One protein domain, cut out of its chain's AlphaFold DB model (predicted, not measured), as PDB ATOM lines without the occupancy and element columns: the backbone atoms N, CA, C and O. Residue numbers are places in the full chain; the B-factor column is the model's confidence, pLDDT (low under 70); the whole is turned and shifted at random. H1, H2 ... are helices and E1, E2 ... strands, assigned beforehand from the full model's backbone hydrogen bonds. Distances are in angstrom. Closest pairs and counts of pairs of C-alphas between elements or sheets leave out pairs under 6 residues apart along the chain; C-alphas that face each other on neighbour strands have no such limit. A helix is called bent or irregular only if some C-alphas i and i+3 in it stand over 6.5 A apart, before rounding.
ATOM      1  N   PRO A  26       8.718 -25.883   2.716       46.56
ATOM      2  CA  PRO A  26       9.995 -25.385   2.257       46.56
ATOM      3  C   PRO A  26      10.987 -26.515   2.549       46.56
ATOM      4  O   PRO A  26      11.362 -26.756   3.692       46.56
ATOM      5  N   ALA A  27      11.381 -27.257   1.514       59.66
ATOM      6  CA  ALA A  27      12.335 -28.370   1.603       59.66
ATOM      7  C   ALA A  27      13.768 -27.928   1.989       59.66
ATOM      8  O   ALA A  27      14.720 -28.669   1.771       59.66
ATOM      9  N   PHE A  28      13.934 -26.706   2.501       75.94
ATOM     10  CA  PHE A  28      15.217 -26.117   2.833       75.94
ATOM     11  C   PHE A  28      15.100 -25.218   4.068       75.94
ATOM     12  O   PHE A  28      14.377 -24.220   4.048       75.94
ATOM     13  N   CYS A  29      15.822 -25.557   5.132       80.62
ATOM     14  CA  CYS A  29      15.921 -24.767   6.356       80.62
ATOM     15  C   CYS A  29      17.370 -24.328   6.613       80.62
ATOM     16  O   CYS A  29      18.315 -25.067   6.353       80.62
ATOM     17  N   LEU A  30      17.559 -23.115   7.137       78.31
ATOM     18  CA  LEU A  30      18.878 -22.616   7.558       78.31
ATOM     19  C   LEU A  30      19.000 -22.586   9.084       78.31
ATOM     20  O   LEU A  30      20.099 -22.665   9.630       78.31
ATOM     21  N   SER A  31      17.869 -22.477   9.778       78.06
ATOM     22  CA  SER A  31      17.797 -22.403  11.227       78.06
ATOM     23  C   SER A  31      16.607 -23.188  11.779       78.06
ATOM     24  O   SER A  31      15.593 -23.393  11.115       78.06
ATOM     25  N   ASP A  32      16.699 -23.597  13.046       77.00
ATOM     26  CA  ASP A  32      15.614 -24.301  13.738       77.00
ATOM     27  C   ASP A  32      14.307 -23.489  13.803       77.00
ATOM     28  O   ASP A  32      13.242 -24.072  13.984       77.00
ATOM     29  N   THR A  33      14.364 -22.157  13.709       74.44
ATOM     30  CA  THR A  33      13.168 -21.303  13.722       74.44
ATOM     31  C   THR A  33      12.350 -21.419  12.445       74.44
ATOM     32  O   THR A  33      11.136 -21.260  12.512       74.44
ATOM     33  N   ASP A  34      12.982 -21.781  11.328       77.19
ATOM     34  CA  ASP A  34      12.323 -21.886  10.020       77.19
ATOM     35  C   ASP A  34      11.391 -23.106   9.951       77.19
ATOM     36  O   ASP A  34      10.405 -23.108   9.222       77.19
ATOM     37  N   CYS A  35      11.666 -24.126  10.769       75.00
ATOM     38  CA  CYS A  35      10.875 -25.352  10.851       75.00
ATOM     39  C   CYS A  35       9.762 -25.303  11.916       75.00
ATOM     40  O   CYS A  35       8.941 -26.218  12.005       75.00
ATOM     41  N   ARG A  36       9.732 -24.283  12.784       70.56
ATOM     42  CA  ARG A  36       8.845 -24.264  13.959       70.56
ATOM     43  C   ARG A  36       7.551 -23.504  13.679       70.56
ATOM     44  O   ARG A  36       7.563 -22.315  13.402       70.56
ATOM     45  N   ALA A  37       6.414 -24.164  13.909       61.91
ATOM     46  CA  ALA A  37       5.088 -23.535  13.858       61.91
ATOM     47  C   ALA A  37       4.724 -22.718  15.124       61.91
ATOM     48  O   ALA A  37       3.704 -22.035  15.148       61.91
ATOM     49  N   SER A  38       5.524 -22.798  16.197       58.22
ATOM     50  CA  SER A  38       5.267 -22.159  17.500       58.22
ATOM     51  C   SER A  38       6.473 -21.351  17.984       58.22
ATOM     52  O   SER A  38       7.622 -21.745  17.784       58.22
ATOM     53  N   ILE A  39       6.202 -20.257  18.706       52.25
ATOM     54  CA  ILE A  39       7.199 -19.347  19.300       52.25
ATOM     55  C   ILE A  39       8.080 -20.065  20.349       52.25
ATOM     56  O   ILE A  39       9.211 -19.650  20.604       52.25
ATOM     57  N   ARG A  40       7.600 -21.163  20.955       51.78
ATOM     58  CA  ARG A  40       8.395 -22.024  21.851       51.78
ATOM     59  C   ARG A  40       8.514 -23.429  21.269       51.78
ATOM     60  O   ARG A  40       7.503 -24.036  20.929       51.78
ATOM     61  N   ALA A  41       9.736 -23.959  21.223       58.25
ATOM     62  CA  ALA A  41       9.964 -25.349  20.841       58.25
ATOM     63  C   ALA A  41       9.482 -26.313  21.926       58.25
ATOM     64  O   ALA A  41       9.898 -26.209  23.083       58.25
ATOM     65  N   GLY A  42       8.632 -27.252  21.523       57.62
ATOM     66  CA  GLY A  42       8.246 -28.433  22.288       57.62
ATOM     67  C   GLY A  42       8.993 -29.676  21.799       57.62
ATOM     68  O   GLY A  42       9.775 -29.613  20.850       57.62
ATOM     69  N   VAL A  43       8.750 -30.822  22.438       59.94
ATOM     70  CA  VAL A  43       9.387 -32.107  22.079       59.94
ATOM     71  C   VAL A  43       8.936 -32.599  20.696       59.94
ATOM     72  O   VAL A  43       9.686 -33.276  20.002       59.94
ATOM     73  N   HIS A  44       7.736 -32.204  20.269       67.06
ATOM     74  CA  HIS A  44       7.152 -32.543  18.967       67.06
ATOM     75  C   HIS A  44       7.391 -31.489  17.875       67.06
ATOM     76  O   HIS A  44       6.800 -31.573  16.802       67.06
ATOM     77  N   SER A  45       8.216 -30.471  18.135       75.75
ATOM     78  CA  SER A  45       8.565 -29.484  17.112       75.75
ATOM     79  C   SER A  45       9.511 -30.076  16.062       75.75
ATOM     80  O   SER A  45      10.294 -30.977  16.355       75.75
ATOM     81  N   LEU A  46       9.442 -29.550  14.839       80.75
ATOM     82  CA  LEU A  46      10.421 -29.834  13.795       80.75
ATOM     83  C   LEU A  46      11.665 -28.970  14.027       80.75
ATOM     84  O   LEU A  46      11.571 -27.816  14.458       80.75
ATOM     85  N   PHE A  47      12.826 -29.544  13.743       82.62
ATOM     86  CA  PHE A  47      14.123 -28.897  13.879       82.62
ATOM     87  C   PHE A  47      14.898 -29.042  12.577       82.62
ATOM     88  O   PHE A  47      14.677 -29.985  11.820       82.62
ATOM     89  N   CYS A  48      15.800 -28.103  12.321       82.25
ATOM     90  CA  CYS A  48      16.572 -28.102  11.096       82.25
ATOM     91  C   CYS A  48      17.810 -28.988  11.253       82.25
ATOM     92  O   CYS A  48      18.602 -28.805  12.185       82.25
ATOM     93  N   VAL A  49      17.984 -29.949  10.348       82.38
ATOM     94  CA  VAL A  49      19.187 -30.781  10.256       82.38
ATOM     95  C   VAL A  49      19.548 -30.941   8.784       82.38
ATOM     96  O   VAL A  49      18.732 -31.402   8.000       82.38
ATOM     97  N   GLU A  50      20.758 -30.519   8.404       82.44
ATOM     98  CA  GLU A  50      21.267 -30.592   7.018       82.44
ATOM     99  C   GLU A  50      20.338 -29.996   5.946       82.44
ATOM    100  O   GLU A  50      20.306 -30.446   4.807       82.44
ATOM    101  N   GLY A  51      19.599 -28.943   6.295       78.81
ATOM    102  CA  GLY A  51      18.680 -28.296   5.363       78.81
ATOM    103  C   GLY A  51      17.285 -28.912   5.334       78.81
ATOM    104  O   GLY A  51      16.408 -28.336   4.707       78.81
ATOM    105  N   GLU A  52      17.027 -29.997   6.063       83.00
ATOM    106  CA  GLU A  52      15.700 -30.604   6.154       83.00
ATOM    107  C   GLU A  52      15.061 -30.390   7.531       83.00
ATOM    108  O   GLU A  52      15.708 -30.465   8.581       83.00
ATOM    109  N   CYS A  53      13.751 -30.132   7.534       83.56
ATOM    110  CA  CYS A  53      12.964 -30.056   8.757       83.56
ATOM    111  C   CYS A  53      12.590 -31.467   9.219       83.56
ATOM    112  O   CYS A  53      11.686 -32.095   8.668       83.56
ATOM    113  N   VAL A  54      13.262 -31.949  10.260       83.94
ATOM    114  CA  VAL A  54      13.080 -33.299  10.804       83.94
ATOM    115  C   VAL A  54      12.574 -33.259  12.240       83.94
ATOM    116  O   VAL A  54      12.877 -32.355  13.024       83.94
ATOM    117  N   GLN A  55      11.791 -34.268  12.614       84.19
ATOM    118  CA  GLN A  55      11.388 -34.460  13.999       84.19
ATOM    119  C   GLN A  55      12.482 -35.230  14.742       84.19
ATOM    120  O   GLN A  55      12.725 -36.406  14.472       84.19
ATOM    121  N   LEU A  56      13.128 -34.565  15.700       83.75
ATOM    122  CA  LEU A  56      14.211 -35.165  16.473       83.75
ATOM    123  C   LEU A  56      13.687 -36.123  17.542       83.75
ATOM    124  O   LEU A  56      12.749 -35.826  18.281       83.75
ATOM    125  N   LYS A  57      14.368 -37.256  17.669       82.38
ATOM    126  CA  LYS A  57      14.129 -38.274  18.679       82.38
ATOM    127  C   LYS A  57      15.103 -38.128  19.854       82.38
ATOM    128  O   LYS A  57      16.290 -37.846  19.645       82.38
ATOM    129  N   PRO A  58      14.630 -38.333  21.097       77.62
ATOM    130  CA  PRO A  58      15.482 -38.290  22.273       77.62
ATOM    131  C   PRO A  58      16.457 -39.477  22.291       77.62
ATOM    132  O   PRO A  58      16.175 -40.538  21.720       77.62
ATOM    133  N   PRO A  59      17.611 -39.337  22.955       76.38
ATOM    134  CA  PRO A  59      18.611 -40.394  22.984       76.38
ATOM    135  C   PRO A  59      18.099 -41.627  23.758       76.38
ATOM    136  O   PRO A  59      17.340 -41.500  24.719       76.38
ATOM    137  N   GLY A  60      18.477 -42.826  23.307       73.62
ATOM    138  CA  GLY A  60      17.980 -44.118  23.801       73.62
ATOM    139  C   GLY A  60      16.710 -44.637  23.111       73.62
ATOM    140  O   GLY A  60      16.293 -45.766  23.368       73.62
ATOM    141  N   THR A  61      16.092 -43.855  22.219       78.00
ATOM    142  CA  THR A  61      14.941 -44.308  21.420       78.00
ATOM    143  C   THR A  61      15.369 -45.035  20.145       78.00
ATOM    144  O   THR A  61      16.469 -44.783  19.643       78.00
ATOM    145  N   PRO A  62      14.522 -45.937  19.610       80.81
ATOM    146  CA  PRO A  62      14.819 -46.633  18.369       80.81
ATOM    147  C   PRO A  62      14.823 -45.674  17.172       80.81
ATOM    148  O   PRO A  62      13.900 -44.873  16.976       80.81
ATOM    149  N   CYS A  63      15.857 -45.788  16.349       82.00
ATOM    150  CA  CYS A  63      16.091 -44.945  15.183       82.00
ATOM    151  C   CYS A  63      16.215 -45.790  13.915       82.00
ATOM    152  O   CYS A  63      16.674 -46.931  13.956       82.00
ATOM    153  N   GLN A  64      15.765 -45.227  12.793       84.69
ATOM    154  CA  GLN A  64      15.949 -45.815  11.461       84.69
ATOM    155  C   GLN A  64      17.004 -45.054  10.653       84.69
ATOM    156  O   GLN A  64      17.684 -45.649   9.822       84.69
ATOM    157  N   SER A  65      17.174 -43.760  10.935       83.19
ATOM    158  CA  SER A  65      18.182 -42.891  10.332       83.19
ATOM    159  C   SER A  65      18.931 -42.105  11.410       83.19
ATOM    160  O   SER A  65      18.369 -41.769  12.455       83.19
ATOM    161  N   ALA A  66      20.206 -41.797  11.156       83.62
ATOM    162  CA  ALA A  66      21.036 -40.991  12.052       83.62
ATOM    163  C   ALA A  66      20.510 -39.554  12.199       83.62
ATOM    164  O   ALA A  66      20.585 -38.993  13.291       83.62
ATOM    165  N   VAL A  67      19.923 -38.995  11.137       85.62
ATOM    166  CA  VAL A  67      19.416 -37.610  11.073       85.62
ATOM    167  C   VAL A  67      18.225 -37.391  12.017       85.62
ATOM    168  O   VAL A  67      17.995 -36.288  12.508       85.62
ATOM    169  N   GLU A  68      17.498 -38.461  12.352       85.44
ATOM    170  CA  GLU A  68      16.392 -38.422  13.316       85.44
ATOM    171  C   GLU A  68      16.876 -38.271  14.763       85.44
ATOM    172  O   GLU A  68      16.085 -37.946  15.645       85.44
ATOM    173  N   CYS A  69      18.150 -38.537  15.056       85.44
ATOM    174  CA  CYS A  69      18.654 -38.514  16.421       85.44
ATOM    175  C   CYS A  69      19.051 -37.101  16.844       85.44
ATOM    176  O   CYS A  69      19.840 -36.429  16.185       85.44
ATOM    177  N   ALA A  70      18.611 -36.678  18.033       83.06
ATOM    178  CA  ALA A  70      19.025 -35.398  18.618       83.06
ATOM    179  C   ALA A  70      20.553 -35.261  18.800       83.06
ATOM    180  O   ALA A  70      21.065 -34.153  18.933       83.06
ATOM    181  N   SER A  71      21.277 -36.381  18.813       82.75
ATOM    182  CA  SER A  71      22.733 -36.457  18.925       82.75
ATOM    183  C   SER A  71      23.475 -36.405  17.578       82.75
ATOM    184  O   SER A  71      24.708 -36.434  17.568       82.75
ATOM    185  N   TYR A  72      22.756 -36.265  16.455       84.81
ATOM    186  CA  TYR A  72      23.323 -36.099  15.111       84.81
ATOM    187  C   TYR A  72      24.346 -34.961  14.993       84.81
ATOM    188  O   TYR A  72      25.408 -35.206  14.432       84.81
ATOM    189  N   PRO A  73      24.139 -33.760  15.573       82.06
ATOM    190  CA  PRO A  73      25.126 -32.682  15.467       82.06
ATOM    191  C   PRO A  73      26.504 -33.031  16.046       82.06
ATOM    192  O   PRO A  73      27.490 -32.404  15.680       82.06
ATOM    193  N   PHE A  74      26.574 -34.015  16.949       83.06
ATOM    194  CA  PHE A  74      27.816 -34.442  17.589       83.06
ATOM    195  C   PHE A  74      28.401 -35.719  16.965       83.06
ATOM    196  O   PHE A  74      29.598 -35.784  16.702       83.06
ATOM    197  N   PHE A  75      27.576 -36.745  16.718       82.62
ATOM    198  CA  PHE A  75      28.041 -38.035  16.175       82.62
ATOM    199  C   PHE A  75      27.944 -38.149  14.645       82.62
ATOM    200  O   PHE A  75      28.451 -39.115  14.071       82.62
ATOM    201  N   GLY A  76      27.260 -37.215  13.982       85.56
ATOM    202  CA  GLY A  76      26.941 -37.275  12.558       85.56
ATOM    203  C   GLY A  76      26.288 -38.612  12.173       85.56
ATOM    204  O   GLY A  76      25.358 -39.058  12.855       85.56
ATOM    205  N   PRO A  77      26.791 -39.320  11.145       85.44
ATOM    206  CA  PRO A  77      26.194 -40.566  10.655       85.44
ATOM    207  C   PRO A  77      26.218 -41.707  11.685       85.44
ATOM    208  O   PRO A  77      25.499 -42.691  11.536       85.44
ATOM    209  N   LEU A  78      27.014 -41.584  12.753       83.94
ATOM    210  CA  LEU A  78      27.110 -42.589  13.810       83.94
ATOM    211  C   LEU A  78      26.057 -42.413  14.909       83.94
ATOM    212  O   LEU A  78      25.997 -43.243  15.812       83.94
ATOM    213  N   ALA A  79      25.209 -41.382  14.855       83.31
ATOM    214  CA  ALA A  79      24.239 -41.096  15.914       83.31
ATOM    215  C   ALA A  79      23.241 -42.242  16.176       83.31
ATOM    216  O   ALA A  79      22.744 -42.367  17.296       83.31
ATOM    217  N   CYS A  80      22.993 -43.098  15.178       85.56
ATOM    218  CA  CYS A  80      22.107 -44.260  15.247       85.56
ATOM    219  C   CYS A  80      22.904 -45.574  15.123       85.56
ATOM    220  O   CYS A  80      22.953 -46.188  14.062       85.56
ATOM    221  N   THR A  81      23.584 -45.992  16.194       78.25
ATOM    222  CA  THR A  81      24.501 -47.157  16.161       78.25
ATOM    223  C   THR A  81      24.377 -48.103  17.360       78.25
ATOM    224  O   THR A  81      24.955 -49.190  17.343       78.25
ATOM    225  N   GLY A  82      23.618 -47.750  18.405       64.25
ATOM    226  CA  GLY A  82      23.531 -48.562  19.623       64.25
ATOM    227  C   GLY A  82      22.604 -49.775  19.479       64.25
ATOM    228  O   GLY A  82      21.474 -49.615  19.022       64.25
ATOM    229  N   LYS A  83      23.030 -50.965  19.934       58.44
ATOM    230  CA  LYS A  83      22.139 -52.128  20.122       58.44
ATOM    231  C   LYS A  83      21.192 -51.874  21.300       58.44
ATOM    232  O   LYS A  83      21.605 -51.944  22.454       58.44
ATOM    233  N   GLY A  84      19.935 -51.561  21.007       55.22
ATOM    234  CA  GLY A  84      18.867 -51.445  21.995       55.22
ATOM    235  C   GLY A  84      18.341 -52.806  22.465       55.22
ATOM    236  O   GLY A  84      18.736 -53.866  21.977       55.22
ATOM    237  N   VAL A  85      17.402 -52.778  23.416       47.44
ATOM    238  CA  VAL A  85      16.651 -53.970  23.844       47.44
ATOM    239  C   VAL A  85      15.893 -54.526  22.626       47.44
ATOM    240  O   VAL A  85      15.092 -53.806  22.038       47.44
ATOM    241  N   ASN A  86      16.147 -55.793  22.265       54.22
ATOM    242  CA  ASN A  86      15.659 -56.508  21.064       54.22
ATOM    243  C   ASN A  86      16.415 -56.253  19.735       54.22
ATOM    244  O   ASN A  86      15.797 -56.338  18.678       54.22
ATOM    245  N   ASP A  87      17.725 -55.962  19.760       59.00
ATOM    246  CA  ASP A  87      18.577 -55.799  18.553       59.00
ATOM    247  C   ASP A  87      18.159 -54.645  17.606       59.00
ATOM    248  O   ASP A  87      18.523 -54.611  16.432       59.00
ATOM    249  N   VAL A  88      17.430 -53.648  18.119       74.19
ATOM    250  CA  VAL A  88      17.020 -52.452  17.357       74.19
ATOM    251  C   VAL A  88      18.055 -51.333  17.517       74.19
ATOM    252  O   VAL A  88      18.515 -51.081  18.632       74.19
ATOM    253  N   PHE A  89      18.405 -50.636  16.430       82.00
ATOM    254  CA  PHE A  89      19.287 -49.463  16.479       82.00
ATOM    255  C   PHE A  89      18.682 -48.344  17.330       82.00
ATOM    256  O   PHE A  89      17.488 -48.064  17.243       82.00
ATOM    257  N   SER A  90      19.509 -47.694  18.147       83.12
ATOM    258  CA  SER A  90      19.086 -46.641  19.072       83.12
ATOM    259  C   SER A  90      19.972 -45.401  18.996       83.12
ATOM    260  O   SER A  90      21.167 -45.486  18.693       83.12
ATOM    261  N   CYS A  91      19.366 -44.243  19.273       84.00
ATOM    262  CA  CYS A  91      20.066 -42.965  19.285       84.00
ATOM    263  C   CYS A  91      21.071 -42.894  20.443       84.00
ATOM    264  O   CYS A  91      20.705 -43.108  21.600       84.00
ATOM    265  N   LEU A  92      22.321 -42.531  20.151       80.25
ATOM    266  CA  LEU A  92      23.376 -42.352  21.150       80.25
ATOM    267  C   LEU A  92      23.146 -41.121  22.033       80.25
ATOM    268  O   LEU A  92      22.557 -40.130  21.601       80.25
ATOM    269  N   HIS A  93      23.681 -41.163  23.253       79.25
ATOM    270  CA  HIS A  93      23.699 -40.022  24.166       79.25
ATOM    271  C   HIS A  93      24.981 -39.194  23.999       79.25
ATOM    272  O   HIS A  93      26.073 -39.758  23.932       79.25
ATOM    273  N   VAL A  94      24.866 -37.863  23.999       81.12
ATOM    274  CA  VAL A  94      26.020 -36.948  23.981       81.12
ATOM    275  C   VAL A  94      26.602 -36.812  25.401       81.12
ATOM    276  O   VAL A  94      25.862 -36.427  26.315       81.12
ATOM    277  N   PRO A  95      27.894 -37.134  25.620       75.19
ATOM    278  CA  PRO A  95      28.518 -37.125  26.944       75.19
ATOM    279  C   PRO A  95      28.671 -35.709  27.528       75.19
ATOM    280  O   PRO A  95      28.571 -34.700  26.834       75.19
ATOM    281  N   SER A  96      28.922 -35.619  28.837       74.69
ATOM    282  CA  SER A  96      29.115 -34.337  29.529       74.69
ATOM    283  C   SER A  96      30.309 -33.555  28.971       74.69
ATOM    284  O   SER A  96      31.378 -34.134  28.787       74.69
ATOM    285  N   GLY A  97      30.153 -32.243  28.774       69.44
ATOM    286  CA  GLY A  97      31.211 -31.364  28.256       69.44
ATOM    287  C   GLY A  97      31.374 -31.367  26.732       69.44
ATOM    288  O   GLY A  97      32.186 -30.601  26.224       69.44
ATOM    289  N   ALA A  98      30.601 -32.179  26.008       78.94
ATOM    290  CA  ALA A  98      30.554 -32.149  24.551       78.94
ATOM    291  C   ALA A  98      29.690 -30.992  24.023       78.94
ATOM    292  O   ALA A  98      28.806 -30.489  24.728       78.94
ATOM    293  N   GLU A  99      29.961 -30.589  22.780       79.75
ATOM    294  CA  GLU A  99      29.234 -29.525  22.087       79.75
ATOM    295  C   GLU A  99      27.770 -29.904  21.835       79.75
ATOM    296  O   GLU A  99      27.433 -31.057  21.561       79.75
ATOM    297  N   CYS A 100      26.886 -28.917  21.947       78.06
ATOM    298  CA  CYS A 100      25.446 -29.105  21.823       78.06
ATOM    299  C   CYS A 100      24.776 -27.907  21.144       78.06
ATOM    300  O   CYS A 100      25.331 -26.816  21.056       78.06
ATOM    301  N   THR A 101      23.542 -28.088  20.675       75.56
ATOM    302  CA  THR A 101      22.788 -27.029  19.989       75.56
ATOM    303  C   THR A 101      21.876 -26.283  20.970       75.56
ATOM    304  O   THR A 101      20.991 -26.876  21.593       75.56
ATOM    305  N   ILE A 102      22.071 -24.966  21.115       72.00
ATOM    306  CA  ILE A 102      21.222 -24.107  21.961       72.00
ATOM    307  C   ILE A 102      19.848 -23.912  21.309       72.00
ATOM    308  O   ILE A 102      19.710 -23.868  20.092       72.00
ATOM    309  N   GLY A 103      18.809 -23.762  22.136       67.38
ATOM    310  CA  GLY A 103      17.454 -23.440  21.673       67.38
ATOM    311  C   GLY A 103      16.569 -24.659  21.412       67.38
ATOM    312  O   GLY A 103      15.419 -24.486  21.002       67.38
ATOM    313  N   ARG A 104      17.072 -25.871  21.682       73.75
ATOM    314  CA  ARG A 104      16.310 -27.127  21.690       73.75
ATOM    315  C   ARG A 104      15.887 -27.509  23.123       73.75
ATOM    316  O   ARG A 104      16.645 -27.259  24.064       73.75
ATOM    317  N   PRO A 105      14.689 -28.094  23.325       68.19
ATOM    318  CA  PRO A 105      14.273 -28.650  24.614       68.19
ATOM    319  C   PRO A 105      15.273 -29.680  25.150       68.19
ATOM    320  O   PRO A 105      15.910 -30.385  24.371       68.19
ATOM    321  N   SER A 106      15.368 -29.836  26.475       66.75
ATOM    322  CA  SER A 106      16.320 -30.762  27.114       66.75
ATOM    323  C   SER A 106      16.202 -32.202  26.597       66.75
ATOM    324  O   SER A 106      17.225 -32.842  26.370       66.75
ATOM    325  N   ALA A 107      14.983 -32.678  26.325       66.44
ATOM    326  CA  ALA A 107      14.732 -34.014  25.780       66.44
ATOM    327  C   ALA A 107      15.354 -34.244  24.387       66.44
ATOM    328  O   ALA A 107      15.787 -35.349  24.085       66.44
ATOM    329  N   VAL A 108      15.443 -33.202  23.556       72.69
ATOM    330  CA  VAL A 108      15.957 -33.255  22.171       72.69
ATOM    331  C   VAL A 108      17.231 -32.421  21.997       72.69
ATOM    332  O   VAL A 108      17.597 -32.029  20.895       72.69
ATOM    333  N   SER A 109      17.927 -32.153  23.103       70.62
ATOM    334  CA  SER A 109      19.214 -31.449  23.109       70.62
ATOM    335  C   SER A 109      20.402 -32.365  22.790       70.62
ATOM    336  O   SER A 109      21.524 -31.889  22.659       70.62
ATOM    337  N   GLY A 110      20.172 -33.682  22.710       67.81
ATOM    338  CA  GLY A 110      21.201 -34.705  22.496       67.81
ATOM    339  C   GLY A 110      21.981 -35.081  23.763       67.81
ATOM    340  O   GLY A 110      22.510 -36.190  23.836       67.81
ATOM    341  N   CYS A 111      22.005 -34.213  24.781       71.44
ATOM    342  CA  CYS A 111      22.703 -34.454  26.044       71.44
ATOM    343  C   CYS A 111      22.126 -35.654  26.826       71.44
ATOM    344  O   CYS A 111      20.929 -35.952  26.773       71.44
ATOM    345  N   VAL A 112      22.981 -36.333  27.600       69.38
ATOM    346  CA  VAL A 112      22.572 -37.363  28.578       69.38
ATOM    347  C   VAL A 112      21.523 -36.805  29.557       69.38
ATOM    348  O   VAL A 112      21.570 -35.635  29.943       69.38
ATOM    349  N   GLY A 113      20.582 -37.649  29.995       59.97
ATOM    350  CA  GLY A 113      19.549 -37.273  30.966       59.97
ATOM    351  C   GLY A 113      20.135 -36.610  32.220       59.97
ATOM    352  O   GLY A 113      20.989 -37.184  32.890       59.97
ATOM    353  N   GLY A 114      19.680 -35.388  32.522       56.31
ATOM    354  CA  GLY A 114      20.186 -34.556  33.626       56.31
ATOM    355  C   GLY A 114      21.171 -33.455  33.208       56.31
ATOM    356  O   GLY A 114      21.535 -32.621  34.037       56.31
ATOM    357  N   PHE A 115      21.564 -33.403  31.934       64.31
ATOM    358  CA  PHE A 115      22.396 -32.344  31.366       64.31
ATOM    359  C   PHE A 115      21.562 -31.445  30.450       64.31
ATOM    360  O   PHE A 115      20.651 -31.902  29.761       64.31
ATOM    361  N   GLN A 116      21.855 -30.148  30.460       70.12
ATOM    362  CA  GLN A 116      21.243 -29.167  29.575       70.12
ATOM    363  C   GLN A 116      22.343 -28.461  28.786       70.12
ATOM    364  O   GLN A 116      23.407 -28.138  29.321       70.12
ATOM    365  N   CYS A 117      22.056 -28.209  27.511       73.44
ATOM    366  CA  CYS A 117      22.917 -27.396  26.675       73.44
ATOM    367  C   CYS A 117      22.942 -25.957  27.202       73.44
ATOM    368  O   CYS A 117      21.912 -25.277  27.213       73.44
ATOM    369  N   SER A 118      24.103 -25.523  27.692       75.69
ATOM    370  CA  SER A 118      24.319 -24.186  28.242       75.69
ATOM    371  C   SER A 118      25.537 -23.557  27.581       75.69
ATOM    372  O   SER A 118      26.473 -24.254  27.194       75.69
ATOM    373  N   ASN A 119      25.527 -22.233  27.452       78.50
ATOM    374  CA  ASN A 119      26.626 -21.517  26.821       78.50
ATOM    375  C   ASN A 119      27.801 -21.390  27.804       78.50
ATOM    376  O   ASN A 119      27.635 -20.838  28.893       78.50
ATOM    377  N   SER A 120      28.967 -21.912  27.428       76.81
ATOM    378  CA  SER A 120      30.244 -21.708  28.122       76.81
ATOM    379  C   SER A 120      31.101 -20.700  27.347       76.81
ATOM    380  O   SER A 120      30.787 -20.344  26.213       76.81
ATOM    381  N   ASN A 121      32.217 -20.252  27.926       74.56
ATOM    382  CA  ASN A 121      33.138 -19.303  27.281       74.56
ATOM    383  C   ASN A 121      33.761 -19.846  25.980       74.56
ATOM    384  O   ASN A 121      34.253 -19.071  25.167       74.56
ATOM    385  N   THR A 122      33.742 -21.166  25.784       74.69
ATOM    386  CA  THR A 122      34.268 -21.867  24.604       74.69
ATOM    387  C   THR A 122      33.172 -22.363  23.654       74.69
ATOM    388  O   THR A 122      33.482 -23.103  22.731       74.69
ATOM    389  N   GLY A 123      31.906 -21.984  23.874       79.31
ATOM    390  CA  GLY A 123      30.757 -22.420  23.073       79.31
ATOM    391  C   GLY A 123      29.699 -23.205  23.866       79.31
ATOM    392  O   GLY A 123      29.822 -23.382  25.084       79.31
ATOM    393  N   PRO A 124      28.624 -23.655  23.196       80.31
ATOM    394  CA  PRO A 124      27.528 -24.379  23.828       80.31
ATOM    395  C   PRO A 124      27.932 -25.811  24.191       80.31
ATOM    396  O   PRO A 124      28.222 -26.618  23.313       80.31
ATOM    397  N   VAL A 125      27.914 -26.147  25.483       83.12
ATOM    398  CA  VAL A 125      28.311 -27.473  25.986       83.12
ATOM    399  C   VAL A 125      27.243 -28.098  26.881       83.12
ATOM    400  O   VAL A 125      26.484 -27.407  27.572       83.12
ATOM    401  N   CYS A 126      27.176 -29.432  26.891       73.25
ATOM    402  CA  CYS A 126      26.313 -30.187  27.796       73.25
ATOM    403  C   CYS A 126      26.817 -30.034  29.239       73.25
ATOM    404  O   CYS A 126      27.742 -30.726  29.675       73.25
ATOM    405  N   THR A 127      26.190 -29.134  29.994       68.44
ATOM    406  CA  THR A 127      26.469 -28.909  31.421       68.44
ATOM    407  C   THR A 127      25.430 -29.611  32.281       68.44
ATOM    408  O   THR A 127      24.295 -29.809  31.848       68.44
ATOM    409  N   ALA A 128      25.799 -30.016  33.501       57.94
ATOM    410  CA  ALA A 128      24.828 -30.575  34.436       57.94
ATOM    411  C   ALA A 128      23.711 -29.547  34.641       57.94
ATOM    412  O   ALA A 128      23.979 -28.399  35.008       57.94
ATOM    413  N   SER A 129      22.461 -29.932  34.373       53.50
ATOM    414  CA  SER A 129      21.333 -29.028  34.543       53.50
ATOM    415  C   SER A 129      21.120 -28.862  36.045       53.50
ATOM    416  O   SER A 129      20.430 -29.648  36.694       53.50
ATOM    417  N   VAL A 130      21.740 -27.844  36.639       47.75
ATOM    418  CA  VAL A 130      21.363 -27.387  37.975       47.75
ATOM    419  C   VAL A 130      20.060 -26.619  37.797       47.75
ATOM    420  O   VAL A 130      20.016 -25.388  37.776       47.75
ATOM    421  N   GLN A 131      18.964 -27.350  37.588       50.88
ATOM    422  CA  GLN A 131      17.640 -26.758  37.566       50.88
ATOM    423  C   GLN A 131      17.356 -26.218  38.967       50.88
ATOM    424  O   GLN A 131      16.855 -26.939  39.817       50.88
TER     425      GLN A 131
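This is residues 26 to 131 of the 462 residues of an uncharacterized protein of Nematocida displodere (UniProt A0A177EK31). There is little regular structure: three small hairpins, E1-E2, E3-E4 and E5-E6, stand apart around a middle of loops from residues 56 to 71 and 92 to 114, with a short helix, H1, before E3. Of 106 printed residues, 34 are in seven named elements, E1 E2 H1 E3 E4 E5 E6, class mixed. The whole is compact, radius of gyration of the C-alphas 13.3 A, spans 38 by 35 by 21 A.

Hairpin E1, residues 46 to 49, and E2, 52 to 55, is antiparallel; N 47 and O 54 are within hydrogen-bond range, 2.9 A. H1, residues 72 to 78, is irregular, C-alphas 74 and 77 being 9.4 A apart; 1 of 3 O i to N i+4 and 1 of 4 O i to N i+3 pairs are within range. Hairpin E3, 80 to 83, and E4, 89 to 91, is antiparallel, N 90 to O 82 2.9 A; likewise E5, 115 to 120, and E6, 123 to 128, N 116 to O 127 2.8 A.

E1 begins at C-alpha 46 (10.421, -29.834, 13.795); E6, 15.2 A long, ends at C-alpha 128 (24.828, -30.575, 34.436).

The printed part has no cut. Links E2 to H1 and E4 to E5 are long. pLDDT is under 70 in 31 residues.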